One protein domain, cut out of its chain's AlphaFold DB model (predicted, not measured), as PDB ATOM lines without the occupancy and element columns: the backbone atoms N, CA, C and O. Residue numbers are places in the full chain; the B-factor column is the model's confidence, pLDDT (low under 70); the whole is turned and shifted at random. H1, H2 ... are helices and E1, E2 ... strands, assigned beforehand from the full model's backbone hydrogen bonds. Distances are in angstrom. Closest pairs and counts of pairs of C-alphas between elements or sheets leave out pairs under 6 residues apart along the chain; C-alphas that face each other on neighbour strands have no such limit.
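What this domain is: This is residues 43 to 115 of the 209 residues of the protein "NodB homology domain-containing protein" of Bacillus timonensis (UniProt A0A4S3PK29). A long, thin rod: helices H1 and H2 pack on each other toward one end, the short two-strand sheet E3 E4 makes the middle, and the small hairpin E1 E2 lies toward the other end. The backbone runs from H1 out to the hairpin, back through E3 to H2, then again through E4 toward the hairpin's end. The 73 printed residues hold two named helices and four named strands, in the order H1, E1, E2, E3, H2, E4; both sheets are antiparallel. The class is mixed, with under half of the residues, 35, in named elements. The whole is only just loose, close to extended, with a radius of gyration of the C-alphas of 16.8 A and spans of 52 by 18 by 16 A.

How they stand to each other: H1, residues 43 to 55, touches H2, residues 81 to 88, closest at the C-alphas of Ile 48 and Ile 81, 6.4 A apart. They run opposite ways at a steep tilt of 56 degrees. E1, residues 63 to 65, and E2, residues 69 to 71, form an antiparallel hairpin, with N 65 and O 69 2.8 A apart. E3, residues 76 to 79, is antiparallel to E4, residues 101 to 104, with N 76 and O 104 2.8 A apart. The closest C-alphas of H1 and E3, Arg 52 and Val 79, are 5.4 A apart. H2 and E4 are near each other, with 5 pairs of C-alphas within 10 A. H1 and E4 are apart. In H1 and H2 every O i to N i+4 pair is within hydrogen-bond range.

Where its parts are: H1 begins at C-alpha 43, (218.537, 260.044, 232.857), and is 18.3 A long. E1 measures 6.1 A, E2 6.4 A, E3 10.4 A and H2 10.5 A. E4, 9.7 A, ends at C-alpha 104, (235.822, 264.306, 251.835).

The domain as a whole: The C-alphas farthest apart, of Val 67 and Ala 90, are 52.6 A apart. The printed part has no cut. The link from H2 to E4, residues 89 to 100, is long. No printed residue is under 70 in pLDDT.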
ATOM      1  N   GLU A  43     218.210 261.452 232.606       91.19
ATOM      2  CA  GLU A  43     218.537 260.044 232.857       91.19
ATOM      3  C   GLU A  43     220.014 259.886 233.232       91.19
ATOM      4  O   GLU A  43     220.326 259.260 234.246       91.19
ATOM      5  N   LEU A  44     220.900 260.619 232.549       93.25
ATOM      6  CA  LEU A  44     222.326 260.675 232.866       93.25
ATOM      7  C   LEU A  44     222.580 261.150 234.305       93.25
ATOM      8  O   LEU A  44     223.442 260.623 235.006       93.25
ATOM      9  N   TYR A  45     221.825 262.145 234.777       93.81
ATOM     10  CA  TYR A  45     221.980 262.659 236.138       93.81
ATOM     11  C   TYR A  45     221.537 261.623 237.183       93.81
ATOM     12  O   TYR A  45     222.168 261.490 238.236       93.81
ATOM     13  N   LYS A  46     220.477 260.855 236.894       94.50
ATOM     14  CA  LYS A  46     220.023 259.749 237.754       94.50
ATOM     15  C   LYS A  46     221.046 258.618 237.798       94.50
ATOM     16  O   LYS A  46     221.315 258.120 238.887       94.50
ATOM     17  N   GLU A  47     221.643 258.264 236.663       95.75
ATOM     18  CA  GLU A  47     222.698 257.249 236.587       95.75
ATOM     19  C   GLU A  47     223.943 257.661 237.376       95.75
ATOM     20  O   GLU A  47     224.429 256.891 238.202       95.75
ATOM     21  N   ILE A  48     224.414 258.905 237.216       96.25
ATOM     22  CA  ILE A  48     225.547 259.429 237.997       96.25
ATOM     23  C   ILE A  48     225.222 259.413 239.495       96.25
ATOM     24  O   ILE A  48     226.078 259.064 240.309       96.25
ATOM     25  N   LYS A  49     223.988 259.764 239.877       96.62
ATOM     26  CA  LYS A  49     223.557 259.716 241.276       96.62
ATOM     27  C   LYS A  49     223.505 258.282 241.808       96.62
ATOM     28  O   LYS A  49     223.975 258.052 242.912       96.62
ATOM     29  N   ALA A  50     222.974 257.323 241.051       96.38
ATOM     30  CA  ALA A  50     222.966 255.917 241.455       96.38
ATOM     31  C   ALA A  50     224.397 255.383 241.624       96.38
ATOM     32  O   ALA A  50     224.718 254.792 242.652       96.38
ATOM     33  N   TYR A  51     225.279 255.695 240.669       97.12
ATOM     34  CA  TYR A  51     226.695 255.347 240.734       97.12
ATOM     35  C   TYR A  51     227.377 255.951 241.969       97.12
ATOM     36  O   TYR A  51     228.147 255.272 242.644       97.12
ATOM     37  N   ARG A  52     227.069 257.213 242.300       97.00
ATOM     38  CA  ARG A  52     227.543 257.866 243.524       97.00
ATOM     39  C   ARG A  52     227.144 257.095 244.775       97.00
ATOM     40  O   ARG A  52     228.011 256.859 245.602       97.00
ATOM     41  N   GLU A  53     225.872 256.733 244.932       96.38
ATOM     42  CA  GLU A  53     225.409 256.050 246.150       96.38
ATOM     43  C   GLU A  53     226.084 254.679 246.338       96.38
ATOM     44  O   GLU A  53     226.329 254.276 247.470       96.38
ATOM     45  N   GLU A  54     226.449 253.993 245.250       96.75
ATOM     46  CA  GLU A  54     227.192 252.724 245.303       96.75
ATOM     47  C   GLU A  54     228.696 252.908 245.589       96.75
ATOM     48  O   GLU A  54     229.312 252.060 246.228       96.75
ATOM     49  N   HIS A  55     229.299 254.007 245.119       96.44
ATOM     50  CA  HIS A  55     230.756 254.212 245.151       96.44
ATOM     51  C   HIS A  55     231.215 255.256 246.176       96.44
ATOM     52  O   HIS A  55     232.409 255.563 246.247       96.44
ATOM     53  N   LYS A  56     230.293 255.829 246.952       96.94
ATOM     54  CA  LYS A  56     230.629 256.765 248.020       96.94
ATOM     55  C   LYS A  56     231.353 256.022 249.140       96.94
ATOM     56  O   LYS A  56     230.882 255.007 249.642       96.94
ATOM     57  N   ILE A  57     232.482 256.576 249.560       97.38
ATOM     58  CA  ILE A  57     233.263 256.113 250.703       97.38
ATOM     59  C   ILE A  57     233.207 257.217 251.754       97.38
ATOM     60  O   ILE A  57     233.593 258.355 251.481       97.38
ATOM     61  N   GLU A  58     232.711 256.903 252.947       97.69
ATOM     62  CA  GLU A  58     232.720 257.860 254.054       97.69
ATOM     63  C   GLU A  58     234.152 258.079 254.570       97.69
ATOM     64  O   GLU A  58     234.958 257.142 254.566       97.69
ATOM     65  N   PRO A  59     234.494 259.297 255.022       98.44
ATOM     66  CA  PRO A  59     235.781 259.536 255.654       98.44
ATOM     67  C   PRO A  59     235.915 258.767 256.970       98.44
ATOM     68  O   PRO A  59     234.938 258.487 257.665       98.44
ATOM     69  N   ILE A  60     237.158 258.472 257.335       98.62
ATOM     70  CA  ILE A  60     237.506 257.783 258.575       98.62
ATOM     71  C   ILE A  60     238.232 258.768 259.477       98.62
ATOM     72  O   ILE A  60     239.305 259.258 259.129       98.62
ATOM     73  N   ASP A  61     237.674 259.021 260.652       98.75
ATOM     74  CA  ASP A  61     238.279 259.900 261.648       98.75
ATOM     75  C   ASP A  61     239.575 259.321 262.232       98.75
ATOM     76  O   ASP A  61     239.731 258.107 262.417       98.75
ATOM     77  N   ALA A  62     240.517 260.213 262.548       98.69
ATOM     78  CA  ALA A  62     241.699 259.867 263.322       98.69
ATOM     79  C   ALA A  62     241.296 259.384 264.719       98.69
ATOM     80  O   ALA A  62     240.321 259.851 265.310       98.69
ATOM     81  N   LYS A  63     242.067 258.451 265.280       98.38
ATOM     82  CA  LYS A  63     241.768 257.879 266.598       98.38
ATOM     83  C   LYS A  63     243.017 257.464 267.353       98.38
ATOM     84  O   LYS A  63     244.060 257.191 266.761       98.38
ATOM     85  N   VAL A  64     242.873 257.339 268.671       98.31
ATOM     86  CA  VAL A  64     243.860 256.674 269.526       98.31
ATOM     87  C   VAL A  64     243.434 255.220 269.720       98.31
ATOM     88  O   VAL A  64     242.486 254.915 270.439       98.31
ATOM     89  N   ASP A  65     244.134 254.312 269.049       98.12
ATOM     90  CA  ASP A  65     243.984 252.871 269.200       98.12
ATOM     91  C   ASP A  65     244.700 252.366 270.461       98.12
ATOM     92  O   ASP A  65     245.776 252.843 270.836       98.12
ATOM     93  N   ARG A  66     244.128 251.346 271.111       97.62
ATOM     94  CA  ARG A  66     244.674 250.773 272.351       97.62
ATOM     95  C   ARG A  66     246.111 250.261 272.175       97.62
ATOM     96  O   ARG A  66     246.953 250.468 273.056       97.62
ATOM     97  N   VAL A  67     246.375 249.591 271.055       97.25
ATOM     98  CA  VAL A  67     247.655 248.943 270.742       97.25
ATOM     99  C   VAL A  67     248.511 249.869 269.888       97.25
ATOM    100  O   VAL A  67     249.648 250.163 270.247       97.25
ATOM    101  N   TRP A  68     247.940 250.377 268.799       97.69
ATOM    102  CA  TRP A  68     248.668 251.099 267.756       97.69
ATOM    103  C   TRP A  68     248.745 252.612 267.971       97.69
ATOM    104  O   TRP A  68     249.338 253.303 267.147       97.69
ATOM    105  N   LYS A  69     248.200 253.112 269.087       98.25
ATOM    106  CA  LYS A  69     248.261 254.519 269.506       98.25
ATOM    107  C   LYS A  69     247.655 255.438 268.446       98.25
ATOM    108  O   LYS A  69     246.547 255.150 268.001       98.25
ATOM    109  N   ALA A  70     248.283 256.556 268.088       98.50
ATOM    110  CA  ALA A  70     247.685 257.468 267.119       98.50
ATOM    111  C   ALA A  70     247.629 256.823 265.726       98.50
ATOM    112  O   ALA A  70     248.648 256.399 265.183       98.50
ATOM    113  N   ILE A  71     246.427 256.778 265.150       98.56
ATOM    114  CA  ILE A  71     246.176 256.387 263.763       98.56
ATOM    115  C   ILE A  71     245.560 257.597 263.052       98.56
ATOM    116  O   ILE A  71     244.547 258.117 263.534       98.56
ATOM    117  N   PRO A  72     246.134 258.052 261.922       98.50
ATOM    118  CA  PRO A  72     245.590 259.177 261.179       98.50
ATOM    119  C   PRO A  72     244.229 258.843 260.561       98.50
ATOM    120  O   PRO A  72     243.922 257.687 260.246       98.50
ATOM    121  N   GLY A  73     243.435 259.888 260.347       98.31
ATOM    122  CA  GLY A  73     242.216 259.787 259.561       98.31
ATOM    123  C   GLY A  73     242.514 259.472 258.093       98.31
ATOM    124  O   GLY A  73     243.665 259.504 257.645       98.31
ATOM    125  N   TYR A  74     241.472 259.150 257.340       98.38
ATOM    126  CA  TYR A  74     241.561 258.897 255.910       98.38
ATOM    127  C   TYR A  74     240.379 259.534 255.196       98.38
ATOM    128  O   TYR A  74     239.243 259.440 255.659       98.38
ATOM    129  N   ASN A  75     240.669 260.220 254.094       98.50
ATOM    130  CA  ASN A  75     239.646 260.925 253.343       98.50
ATOM    131  C   ASN A  75     238.645 259.930 252.759       98.50
ATOM    132  O   ASN A  75     239.012 258.869 252.254       98.50
ATOM    133  N   GLY A  76     237.378 260.318 252.817       98.00
ATOM    134  CA  GLY A  76     236.318 259.683 252.060       98.00
ATOM    135  C   GLY A  76     236.410 260.068 250.590       98.00
ATOM    136  O   GLY A  76     237.159 260.968 250.198       98.00
ATOM    137  N   LEU A  77     235.596 259.414 249.777       97.56
ATOM    138  CA  LEU A  77     235.508 259.641 248.346       97.56
ATOM    139  C   LEU A  77     234.045 259.827 247.973       97.56
ATOM    140  O   LEU A  77     233.207 258.980 248.270       97.56
ATOM    141  N   ASP A  78     233.726 260.929 247.307       97.88
ATOM    142  CA  ASP A  78     232.386 261.180 246.786       97.88
ATOM    143  C   ASP A  78     232.459 261.545 245.310       97.88
ATOM    144  O   ASP A  78     233.466 262.057 244.819       97.88
ATOM    145  N   VAL A  79     231.378 261.290 244.587       97.94
ATOM    146  CA  VAL A  79     231.258 261.707 243.195       97.94
ATOM    147  C   VAL A  79     230.828 263.169 243.165       97.94
ATOM    148  O   VAL A  79     229.808 263.559 243.738       97.94
ATOM    149  N   ASP A  80     231.596 263.994 242.462       97.56
ATOM    150  CA  ASP A  80     231.155 265.326 242.076       97.56
ATOM    151  C   ASP A  80     230.177 265.186 240.906       97.56
ATOM    152  O   ASP A  80     230.575 265.072 239.741       97.56
ATOM    153  N   ILE A  81     228.884 265.136 241.239       95.94
ATOM    154  CA  ILE A  81     227.800 264.926 240.273       95.94
ATOM    155  C   ILE A  81     227.835 265.995 239.180       95.94
ATOM    156  O   ILE A  81     227.745 265.660 238.002       95.94
ATOM    157  N   GLU A  82     228.014 267.264 239.546       95.75
ATOM    158  CA  GLU A  82     227.951 268.387 238.607       95.75
ATOM    159  C   GLU A  82     229.123 268.354 237.624       95.75
ATOM    160  O   GLU A  82     228.938 268.436 236.405       95.75
ATOM    161  N   SER A  83     230.341 268.163 238.137       97.00
ATOM    162  CA  SER A  83     231.535 268.061 237.294       97.00
ATOM    163  C   SER A  83     231.504 266.812 236.409       97.00
ATOM    164  O   SER A  83     231.904 266.875 235.243       97.00
ATOM    165  N   SER A  84     230.997 265.690 236.929       96.62
ATOM    166  CA  SER A  84     230.813 264.447 236.168       96.62
ATOM    167  C   SER A  84     229.789 264.623 235.051       96.62
ATOM    168  O   SER A  84     230.075 264.320 233.892       96.62
ATOM    169  N   TYR A  85     228.625 265.193 235.372       95.75
ATOM    170  CA  TYR A  85     227.558 265.461 234.416       95.75
ATOM    171  C   TYR A  85     228.047 266.389 233.305       95.75
ATOM    172  O   TYR A  85     227.891 266.080 232.127       95.75
ATOM    173  N   LYS A  86     228.751 267.476 233.647       96.12
ATOM    174  CA  LYS A  86     229.331 268.400 232.661       96.12
ATOM    175  C   LYS A  86     230.261 267.702 231.659       96.12
ATOM    176  O   LYS A  86     230.253 268.072 230.488       96.12
ATOM    177  N   LYS A  87     231.037 266.699 232.088       95.69
ATOM    178  CA  LYS A  87     231.934 265.925 231.207       95.69
ATOM    179  C   LYS A  87     231.207 264.941 230.288       95.69
ATOM    180  O   LYS A  87     231.773 264.544 229.271       95.69
ATOM    181  N   MET A  88     229.996 264.528 230.648       94.44
ATOM    182  CA  MET A  88     229.229 263.501 229.933       94.44
ATOM    183  C   MET A  88     228.036 264.072 229.158       94.44
ATOM    184  O   MET A  88     227.519 263.418 228.262       94.44
ATOM    185  N   LYS A  89     227.643 265.320 229.435       92.12
ATOM    186  CA  LYS A  89     226.458 265.965 228.856       92.12
ATOM    187  C   LYS A  89     226.447 266.004 227.326       92.12
ATOM    188  O   LYS A  89     225.375 265.946 226.739       92.12
ATOM    189  N   ALA A  90     227.612 266.139 226.689       89.81
ATOM    190  CA  ALA A  90     227.709 266.186 225.229       89.81
ATOM    191  C   ALA A  90     227.317 264.850 224.577       89.81
ATOM    192  O   ALA A  90     226.633 264.853 223.560       89.81
ATOM    193  N   ASP A  91     227.712 263.735 225.198       87.06
ATOM    194  CA  ASP A  91     227.431 262.385 224.703       87.06
ATOM    195  C   ASP A  91     226.087 261.852 225.229       87.06
ATOM    196  O   ASP A  91     225.526 260.924 224.653       87.06
ATOM    197  N   GLY A  92     225.581 262.410 226.336       88.31
ATOM    198  CA  GLY A  92     224.309 262.040 226.967       88.31
ATOM    199  C   GLY A  92     224.318 260.699 227.708       88.31
ATOM    200  O   GLY A  92     223.350 260.390 228.388       88.31
ATOM    201  N   ASN A  93     225.407 259.931 227.621       93.19
ATOM    202  CA  ASN A  93     225.534 258.596 228.200       93.19
ATOM    203  C   ASN A  93     226.488 258.581 229.398       93.19
ATOM    204  O   ASN A  93     227.459 259.347 229.454       93.19
ATOM    205  N   PHE A  94     226.246 257.677 230.348       94.88
ATOM    206  CA  PHE A  94     227.148 257.492 231.475       94.88
ATOM    207  C   PHE A  94     228.461 256.833 231.043       94.88
ATOM    208  O   PHE A  94     228.504 255.809 230.359       94.88
ATOM    209  N   HIS A  95     229.565 257.412 231.506       95.06
ATOM    210  CA  HIS A  95     230.911 256.936 231.228       95.06
ATOM    211  C   HIS A  95     231.720 256.876 232.523       95.06
ATOM    212  O   HIS A  95     232.196 257.898 233.016       95.06
ATOM    213  N   LYS A  96     231.940 255.667 233.056       95.12
ATOM    214  CA  LYS A  96     232.667 255.447 234.322       95.12
ATOM    215  C   LYS A  96     234.034 256.149 234.372       95.12
ATOM    216  O   LYS A  96     234.412 256.700 235.401       95.12
ATOM    217  N   ASN A  97     234.763 256.186 233.257       96.00
ATOM    218  CA  ASN A  97     236.075 256.837 233.144       96.00
ATOM    219  C   ASN A  97     236.021 258.378 233.122       96.00
ATOM    220  O   ASN A  97     237.059 259.020 233.263       96.00
ATOM    221  N   LYS A  98     234.841 258.978 232.926       96.31
ATOM    222  CA  LYS A  98     234.637 260.434 232.968       96.31
ATOM    223  C   LYS A  98     234.101 260.916 234.323       96.31
ATOM    224  O   LYS A  98     233.944 262.126 234.494       96.31
ATOM    225  N   VAL A  99     233.835 260.011 235.271       97.06
ATOM    226  CA  VAL A  99     233.381 260.362 236.625       97.06
ATOM    227  C   VAL A  99     234.461 261.184 237.326       97.06
ATOM    228  O   VAL A  99     235.643 260.844 237.310       97.06
ATOM    229  N   VAL A 100     234.042 262.295 237.921       97.81
ATOM    230  CA  VAL A 100     234.884 263.173 238.729       97.81
ATOM    231  C   VAL A 100     234.616 262.863 240.189       97.81
ATOM    232  O   VAL A 100     233.471 262.904 240.633       97.81
ATOM    233  N   TYR A 101     235.679 262.577 240.931       97.38
ATOM    234  CA  TYR A 101     235.608 262.363 242.367       97.38
ATOM    235  C   TYR A 101     236.134 263.583 243.115       97.38
ATOM    236  O   TYR A 101     236.996 264.310 242.619       97.38
ATOM    237  N   LYS A 102     235.619 263.771 244.322       97.44
ATOM    238  CA  LYS A 102     236.103 264.722 245.313       97.44
ATOM    239  C   LYS A 102     236.407 263.972 246.601       97.44
ATOM    240  O   LYS A 102     235.686 263.048 246.980       97.44
ATOM    241  N   GLU A 103     237.467 264.385 247.270       97.69
ATOM    242  CA  GLU A 103     237.797 263.869 248.591       97.69
ATOM    243  C   GLU A 103     236.923 264.549 249.648       97.69
ATOM    244  O   GLU A 103     236.641 265.749 249.562       97.69
ATOM    245  N   ILE A 104     236.494 263.781 250.647       97.69
ATOM    246  CA  ILE A 104     235.822 264.306 251.835       97.69
ATOM    247  C   ILE A 104     236.810 264.190 252.997       97.69
ATOM    248  O   ILE A 104     237.194 263.069 253.332       97.69
ATOM    249  N   PRO A 105     237.248 265.295 253.619       97.94
ATOM    250  CA  PRO A 105     238.117 265.210 254.784       97.94
ATOM    251  C   PRO A 105     237.370 264.603 255.987       97.94
ATOM    252  O   PRO A 105     236.155 264.786 256.103       97.94
ATOM    253  N   PRO A 106     238.070 263.898 256.893       98.19
ATOM    254  CA  PRO A 106     237.502 263.498 258.177       98.19
ATOM    255  C   PRO A 106     237.197 264.711 259.064       98.19
ATOM    256  O   PRO A 106     237.704 265.805 258.834       98.19
ATOM    257  N   ASN A 107     236.383 264.507 260.097       98.31
ATOM    258  CA  ASN A 107     236.094 265.531 261.103       98.31
ATOM    259  C   ASN A 107     237.216 265.629 262.144       98.31
ATOM    260  O   ASN A 107     237.461 266.701 262.694       98.31
ATOM    261  N   VAL A 108     237.877 264.504 262.434       98.31
ATOM    262  CA  VAL A 108     239.006 264.433 263.364       98.31
ATOM    263  C   VAL A 108     240.275 264.103 262.592       98.31
ATOM    264  O   VAL A 108     240.402 263.038 261.982       98.31
ATOM    265  N   HIS A 109     241.243 265.008 262.662       98.25
ATOM    266  CA  HIS A 109     242.569 264.853 262.084       98.25
ATOM    267  C   HIS A 109     243.589 264.399 263.131       98.25
ATOM    268  O   HIS A 109     243.349 264.439 264.341       98.25
ATOM    269  N   LEU A 110     244.754 263.952 262.659       97.88
ATOM    270  CA  LEU A 110     245.836 263.463 263.513       97.88
ATOM    271  C   LEU A 110     246.302 264.539 264.505       97.88
ATOM    272  O   LEU A 110     246.562 264.240 265.667       97.88
ATOM    273  N   GLU A 111     246.343 265.794 264.063       97.12
ATOM    274  CA  GLU A 111     246.766 266.965 264.834       97.12
ATOM    275  C   GLU A 111     245.772 267.330 265.944       97.12
ATOM    276  O   GLU A 111     246.117 268.062 266.869       97.12
ATOM    277  N   ASN A 112     244.535 266.825 265.872       97.75
ATOM    278  CA  ASN A 112     243.541 267.008 266.927       97.75
ATOM    279  C   ASN A 112     243.727 266.019 268.088       97.75
ATOM    280  O   ASN A 112     243.125 266.201 269.146       97.75
ATOM    281  N   LEU A 113     244.531 264.965 267.909       97.50
ATOM    282  CA  LEU A 113     244.799 263.983 268.953       97.50
ATOM    283  C   LEU A 113     245.854 264.503 269.938       97.50
ATOM    284  O   LEU A 113     246.776 265.233 269.583       97.50
ATOM    285  N   ALA A 114     245.762 264.061 271.194       97.12
ATOM    286  CA  ALA A 114     246.841 264.272 272.155       97.12
ATOM    287  C   ALA A 114     248.143 263.592 271.675       97.12
ATOM    288  O   ALA A 114     248.065 262.564 270.989       97.12
ATOM    289  N   PRO A 115     249.332 264.087 272.079       96.62
ATOM    290  CA  PRO A 115     250.609 263.512 271.669       96.62
ATOM    291  C   PRO A 115     250.690 262.010 271.958       96.62
ATOM    292  O   PRO A 115     250.653 261.573 273.107       96.62
TER     293      PRO A 115